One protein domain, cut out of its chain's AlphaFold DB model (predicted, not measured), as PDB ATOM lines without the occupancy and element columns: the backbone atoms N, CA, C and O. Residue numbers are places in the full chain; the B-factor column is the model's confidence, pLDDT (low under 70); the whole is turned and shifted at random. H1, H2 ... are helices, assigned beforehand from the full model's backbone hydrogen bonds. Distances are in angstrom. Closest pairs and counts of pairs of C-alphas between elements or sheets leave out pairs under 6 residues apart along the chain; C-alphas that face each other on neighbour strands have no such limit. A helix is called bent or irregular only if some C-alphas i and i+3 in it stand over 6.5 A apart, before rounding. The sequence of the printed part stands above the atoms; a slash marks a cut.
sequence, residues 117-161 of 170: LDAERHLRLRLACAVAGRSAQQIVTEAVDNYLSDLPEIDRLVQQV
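What this domain is: This is residues 117 to 161 of the 170 residues of an uncharacterized protein of Sphingobium cloacae (UniProt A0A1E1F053). Three helices are strung one after another in an open zigzag with no common core: H1 stands crosswise at one end, H2 begins beside it and leads away at nearly a right angle, and H3 turns off again beyond the far end of H2. The short stretch after H1 folds back along it, and the first residues of H2, 136 to 139, pack on H1, while residues 141 to 161, with the rest of H2 beyond 140 and the whole of H3, stand free and make an arm that gives the model its length. The printed part has 45 residues, with three named helices in the order H1, H2, H3 and no named strand, and its class is all helix. It is only just extended, close to loose, with a radius of gyration of the C-alphas of 14.2 A, and the C-alphas span 40 by 22 by 15 A along their three main axes.

Where its parts are: The printed part begins with Leu 117, whose C-alpha is at (-43.825, -49.194, 18.819). H1 takes in residues 119 to 132, from Ala 119 to Ala 132, and measures 19.9 A from first to last C-alpha. Its C-alpha 119 is at (-50.256, -50.116, 19.732) and its C-alpha 132 at (-48.579, -53.866, 0.238), and the z value falls strongly along the helix. Three residues, 133 to 135, make a tight link to H2. H2 takes in residues 136 to 149, from Ala 136 to Ser 149, and also measures 19.9 A from first to last C-alpha. It begins with C-alpha 136 at (-42.460, -55.174, 8.105) and ends with C-alpha 149 at (-31.362, -40.055, 1.494). Residues 150 and 151 make a second tight link. H3 takes in residues 152 to 160, from Pro 152 to Gln 160, measures 13.4 A, and ends with C-alpha 160 at (-15.474, -37.920, 9.573). No helix is bent or irregular.

How they stand to each other: H1 and H2 touch, with 4 pairs of C-alphas within 8 A. The closest C-alphas of the two are those of Cys 129 and Ala 136, 6.0 A apart. H1 touches H2 with residues 125 to 129 alone, and H2 touches H1 with residues 136 to 139 alone. Their lines are about perpendicular, at 84 degrees, and their centres are 14.7 A apart. H2 and H3 are close but not clearly touching, with 1 pair of C-alphas within 8 A, those of Leu 148 and Ile 154 at 7.6 A. Their lines are about perpendicular too, at 86 degrees, and their centres are 18.4 A apart. H1 and H3 are apart, and H3 touches no helix. Within H1 and H2 every O i to N i+4 pair of the backbone is within hydrogen-bond range, and within H3 4 of 5 such pairs are.

The domain as a whole: The outline is elongated. The two C-alphas farthest apart are those of Val 131 in H1 and Gln 160 in H3, 40.8 A from each other. The C-alphas of the first and last printed residues, Leu 117 and Val 161, are 29.8 A apart. The printed part runs from 117 to 161 and has no cut, both of its links between helices are tight, and there is no long link. The mean pLDDT of the printed part is 95.5, and no printed residue is under 70. The mean is 98 for H1, 96 for H2 and 91 for H3.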
ATOM      1  N   LEU A 117     -42.710 -49.953  19.386       96.12
ATOM      2  CA  LEU A 117     -43.825 -49.194  18.819       96.12
ATOM      3  C   LEU A 117     -44.996 -49.233  19.801       96.12
ATOM      4  O   LEU A 117     -45.217 -50.259  20.446       96.12
ATOM      5  N   ASP A 118     -45.756 -48.145  19.903       98.06
ATOM      6  CA  ASP A 118     -47.066 -48.201  20.553       98.06
ATOM      7  C   ASP A 118     -48.069 -49.002  19.708       98.06
ATOM      8  O   ASP A 118     -47.821 -49.368  18.553       98.06
ATOM      9  N   ALA A 119     -49.216 -49.288  20.321       97.69
ATOM     10  CA  ALA A 119     -50.256 -50.116  19.732       97.69
ATOM     11  C   ALA A 119     -50.772 -49.561  18.396       97.69
ATOM     12  O   ALA A 119     -50.994 -50.334  17.462       97.69
ATOM     13  N   GLU A 120     -50.925 -48.241  18.281       98.25
ATOM     14  CA  GLU A 120     -51.473 -47.614  17.084       98.25
ATOM     15  C   GLU A 120     -50.476 -47.689  15.924       98.25
ATOM     16  O   GLU A 120     -50.826 -48.138  14.828       98.25
ATOM     17  N   ARG A 121     -49.204 -47.344  16.164       97.81
ATOM     18  CA  ARG A 121     -48.146 -47.473  15.147       97.81
ATOM     19  C   ARG A 121     -47.958 -48.919  14.696       97.81
ATOM     20  O   ARG A 121     -47.807 -49.169  13.501       97.81
ATOM     21  N   HIS A 122     -48.019 -49.882  15.615       97.62
ATOM     22  CA  HIS A 122     -47.939 -51.298  15.262       97.62
ATOM     23  C   HIS A 122     -49.144 -51.757  14.421       97.62
ATOM     24  O   HIS A 122     -48.958 -52.490  13.448       97.62
ATOM     25  N   LEU A 123     -50.365 -51.310  14.738       98.12
ATOM     26  CA  LEU A 123     -51.551 -51.621  13.935       98.12
ATOM     27  C   LEU A 123     -51.414 -51.075  12.508       98.12
ATOM     28  O   LEU A 123     -51.628 -51.818  11.551       98.12
ATOM     29  N   ARG A 124     -50.993 -49.812  12.364       98.06
ATOM     30  CA  ARG A 124     -50.759 -49.182  11.056       98.06
ATOM     31  C   ARG A 124     -49.704 -49.935  10.245       98.06
ATOM     32  O   ARG A 124     -49.942 -50.230   9.078       98.06
ATOM     33  N   LEU A 125     -48.583 -50.317  10.865       97.69
ATOM     34  CA  LEU A 125     -47.545 -51.112  10.203       97.69
ATOM     35  C   LEU A 125     -48.080 -52.476   9.742       97.69
ATOM     36  O   LEU A 125     -47.804 -52.897   8.624       97.69
ATOM     37  N   ARG A 126     -48.888 -53.156  10.566       97.38
ATOM     38  CA  ARG A 126     -49.487 -54.447  10.200       97.38
ATOM     39  C   ARG A 126     -50.434 -54.327   9.008       97.38
ATOM     40  O   ARG A 126     -50.381 -55.166   8.112       97.38
ATOM     41  N   LEU A 127     -51.279 -53.296   8.990       98.44
ATOM     42  CA  LEU A 127     -52.174 -53.024   7.865       98.44
ATOM     43  C   LEU A 127     -51.384 -52.679   6.597       98.44
ATOM     44  O   LEU A 127     -51.702 -53.201   5.535       98.44
ATOM     45  N   ALA A 128     -50.314 -51.887   6.711       98.06
ATOM     46  CA  ALA A 128     -49.431 -51.587   5.586       98.06
ATOM     47  C   ALA A 128     -48.808 -52.861   4.991       98.06
ATOM     48  O   ALA A 128     -48.823 -53.031   3.774       98.06
ATOM     49  N   CYS A 129     -48.343 -53.796   5.829       98.06
ATOM     50  CA  CYS A 129     -47.852 -55.098   5.364       98.06
ATOM     51  C   CYS A 129     -48.930 -55.888   4.610       98.06
ATOM     52  O   CYS A 129     -48.650 -56.456   3.556       98.06
ATOM     53  N   ALA A 130     -50.159 -55.917   5.135       97.94
ATOM     54  CA  ALA A 130     -51.268 -56.648   4.525       97.94
ATOM     55  C   ALA A 130     -51.677 -56.064   3.163       97.94
ATOM     56  O   ALA A 130     -51.927 -56.819   2.230       97.94
ATOM     57  N   VAL A 131     -51.708 -54.734   3.040       98.31
ATOM     58  CA  VAL A 131     -52.087 -54.040   1.799       98.31
ATOM     59  C   VAL A 131     -50.971 -54.100   0.754       98.31
ATOM     60  O   VAL A 131     -51.243 -54.331  -0.419       98.31
ATOM     61  N   ALA A 132     -49.713 -53.905   1.161       96.75
ATOM     62  CA  ALA A 132     -48.579 -53.866   0.238       96.75
ATOM     63  C   ALA A 132     -48.027 -55.255  -0.125       96.75
ATOM     64  O   ALA A 132     -47.225 -55.363  -1.053       96.75
ATOM     65  N   GLY A 133     -48.379 -56.305   0.627       96.94
ATOM     66  CA  GLY A 133     -47.810 -57.647   0.457       96.94
ATOM     67  C   GLY A 133     -46.310 -57.724   0.774       96.94
ATOM     68  O   GLY A 133     -45.624 -58.631   0.307       96.94
ATOM     69  N   ARG A 134     -45.780 -56.764   1.544       97.50
ATOM     70  CA  ARG A 134     -44.363 -56.679   1.935       97.50
ATOM     71  C   ARG A 134     -44.196 -56.984   3.416       97.50
ATOM     72  O   ARG A 134     -45.110 -56.779   4.214       97.50
ATOM     73  N   SER A 135     -43.011 -57.455   3.801       97.00
ATOM     74  CA  SER A 135     -42.715 -57.673   5.218       97.00
ATOM     75  C   SER A 135     -42.478 -56.349   5.950       97.00
ATOM     76  O   SER A 135     -42.020 -55.367   5.366       97.00
ATOM     77  N   ALA A 136     -42.721 -56.343   7.264       95.19
ATOM     78  CA  ALA A 136     -42.460 -55.174   8.105       95.19
ATOM     79  C   ALA A 136     -40.994 -54.721   8.025       95.19
ATOM     80  O   ALA A 136     -40.724 -53.525   8.035       95.19
ATOM     81  N   GLN A 137     -40.054 -55.667   7.901       94.69
ATOM     82  CA  GLN A 137     -38.637 -55.351   7.740       94.69
ATOM     83  C   GLN A 137     -38.391 -54.553   6.457       94.69
ATOM     84  O   GLN A 137     -37.715 -53.537   6.518       94.69
ATOM     85  N   GLN A 138     -38.964 -54.969   5.323       96.12
ATOM     86  CA  GLN A 138     -38.787 -54.266   4.048       96.12
ATOM     87  C   GLN A 138     -39.342 -52.845   4.109       96.12
ATOM     88  O   GLN A 138     -38.638 -51.914   3.742       96.12
ATOM     89  N   ILE A 139     -40.564 -52.682   4.629       96.62
ATOM     90  CA  ILE A 139     -41.209 -51.367   4.751       96.62
ATOM     91  C   ILE A 139     -40.376 -50.432   5.635       96.62
ATOM     92  O   ILE A 139     -40.160 -49.278   5.281       96.62
ATOM     93  N   VAL A 140     -39.900 -50.919   6.785       95.50
ATOM     94  CA  VAL A 140     -39.117 -50.097   7.717       95.50
ATOM     95  C   VAL A 140     -37.734 -49.779   7.155       95.50
ATOM     96  O   VAL A 140     -37.290 -48.646   7.289       95.50
ATOM     97  N   THR A 141     -37.060 -50.741   6.519       94.94
ATOM     98  CA  THR A 141     -35.759 -50.504   5.877       94.94
ATOM     99  C   THR A 141     -35.883 -49.471   4.760       94.94
ATOM    100  O   THR A 141     -35.177 -48.477   4.801       94.94
ATOM    101  N   GLU A 142     -36.846 -49.631   3.850       96.75
ATOM    102  CA  GLU A 142     -37.098 -48.681   2.756       96.75
ATOM    103  C   GLU A 142     -37.433 -47.276   3.282       96.75
ATOM    104  O   GLU A 142     -36.904 -46.283   2.791       96.75
ATOM    105  N   ALA A 143     -38.264 -47.171   4.325       96.44
ATOM    106  CA  ALA A 143     -38.586 -45.887   4.940       96.44
ATOM    107  C   ALA A 143     -37.361 -45.202   5.570       96.44
ATOM    108  O   ALA A 143     -37.225 -43.984   5.469       96.44
ATOM    109  N   VAL A 144     -36.476 -45.969   6.216       95.50
ATOM    110  CA  VAL A 144     -35.226 -45.441   6.782       95.50
ATOM    111  C   VAL A 144     -34.269 -45.014   5.673       95.50
ATOM    112  O   VAL A 144     -33.714 -43.925   5.764       95.50
ATOM    113  N   ASP A 145     -34.114 -45.819   4.624       95.19
ATOM    114  CA  ASP A 145     -33.240 -45.505   3.491       95.19
ATOM    115  C   ASP A 145     -33.693 -44.217   2.786       95.19
ATOM    116  O   ASP A 145     -32.875 -43.333   2.523       95.19
ATOM    117  N   ASN A 146     -35.002 -44.057   2.563       97.06
ATOM    118  CA  ASN A 146     -35.577 -42.834   2.000       97.06
ATOM    119  C   ASN A 146     -35.335 -41.626   2.917       97.06
ATOM    120  O   ASN A 146     -34.847 -40.598   2.462       97.06
ATOM    121  N   TYR A 147     -35.597 -41.767   4.221       96.12
ATOM    122  CA  TYR A 147     -35.382 -40.687   5.187       96.12
ATOM    123  C   TYR A 147     -33.910 -40.257   5.287       96.12
ATOM    124  O   TYR A 147     -33.616 -39.072   5.417       96.12
ATOM    125  N   LEU A 148     -32.970 -41.205   5.232       94.88
ATOM    126  CA  LEU A 148     -31.537 -40.901   5.247       94.88
ATOM    127  C   LEU A 148     -31.072 -40.260   3.936       94.88
ATOM    128  O   LEU A 148     -30.213 -39.384   3.972       94.88
ATOM    129  N   SER A 149     -31.664 -40.648   2.804       94.50
ATOM    130  CA  SER A 149     -31.362 -40.055   1.494       94.50
ATOM    131  C   SER A 149     -31.701 -38.562   1.436       94.50
ATOM    132  O   SER A 149     -31.021 -37.803   0.748       94.50
ATOM    133  N   ASP A 150     -32.698 -38.123   2.208       96.88
ATOM    134  CA  ASP A 150     -33.075 -36.711   2.326       96.88
ATOM    135  C   ASP A 150     -32.089 -35.885   3.185       96.88
ATOM    136  O   ASP A 150     -32.169 -34.656   3.218       96.88
ATOM    137  N   LEU A 151     -31.139 -36.532   3.876       95.94
ATOM    138  CA  LEU A 151     -30.223 -35.915   4.844       95.94
ATOM    139  C   LEU A 151     -28.740 -36.112   4.456       95.94
ATOM    140  O   LEU A 151     -27.987 -36.755   5.195       95.94
ATOM    141  N   PRO A 152     -28.251 -35.488   3.363       91.19
ATOM    142  CA  PRO A 152     -26.875 -35.673   2.874       91.19
ATOM    143  C   PRO A 152     -25.794 -35.154   3.841       91.19
ATOM    144  O   PRO A 152     -24.605 -35.451   3.703       91.19
ATOM    145  N   GLU A 153     -26.176 -34.357   4.840       94.00
ATOM    146  CA  GLU A 153     -25.285 -33.918   5.918       94.00
ATOM    147  C   GLU A 153     -24.805 -35.089   6.785       94.00
ATOM    148  O   GLU A 153     -23.667 -35.076   7.263       94.00
ATOM    149  N   ILE A 154     -25.632 -36.129   6.938       92.19
ATOM    150  CA  ILE A 154     -25.284 -37.334   7.696       92.19
ATOM    151  C   ILE A 154     -24.130 -38.068   7.009       92.19
ATOM    152  O   ILE A 154     -23.197 -38.493   7.687       92.19
ATOM    153  N   ASP A 155     -24.117 -38.134   5.677       88.81
ATOM    154  CA  ASP A 155     -23.036 -38.783   4.928       88.81
ATOM    155  C   ASP A 155     -21.686 -38.094   5.149       88.81
ATOM    156  O   ASP A 155     -20.653 -38.754   5.297       88.81
ATOM    157  N   ARG A 156     -21.684 -36.757   5.241       91.94
ATOM    158  CA  ARG A 156     -20.474 -35.983   5.562       91.94
ATOM    159  C   ARG A 156     -19.964 -36.305   6.963       91.94
ATOM    160  O   ARG A 156     -18.758 -36.443   7.151       91.94
ATOM    161  N   LEU A 157     -20.866 -36.454   7.934       91.19
ATOM    162  CA  LEU A 157     -20.506 -36.848   9.297       91.19
ATOM    163  C   LEU A 157     -19.960 -38.277   9.334       91.19
ATOM    164  O   LEU A 157     -18.947 -38.521   9.982       91.19
ATOM    165  N   VAL A 158     -20.562 -39.210   8.592       89.88
ATOM    166  CA  VAL A 158     -20.082 -40.597   8.497       89.88
ATOM    167  C   VAL A 158     -18.644 -40.654   7.975       89.88
ATOM    168  O   VAL A 158     -17.842 -41.413   8.514       89.88
ATOM    169  N   GLN A 159     -18.277 -39.817   6.998       89.62
ATOM    170  CA  GLN A 159     -16.901 -39.738   6.481       89.62
ATOM    171  C   GLN A 159     -15.884 -39.224   7.513       89.62
ATOM    172  O   GLN A 159     -14.700 -39.543   7.418       89.62
ATOM    173  N   GLN A 160     -16.327 -38.439   8.499       90.81
ATOM    174  CA  GLN A 160     -15.474 -37.920   9.573       90.81
ATOM    175  C   GLN A 160     -15.293 -38.921  10.722       90.81
ATOM    176  O   GLN A 160     -14.355 -38.789  11.510       90.81
ATOM    177  N   VAL A 161     -16.166 -39.927  10.833       88.81
ATOM    178  CA  VAL A 161     -16.066 -40.941  11.885       88.81
ATOM    179  C   VAL A 161     -14.994 -41.966  11.493       88.81
ATOM    180  O   VAL A 161     -15.117 -42.621  10.456       88.81
TER     181      VAL A 161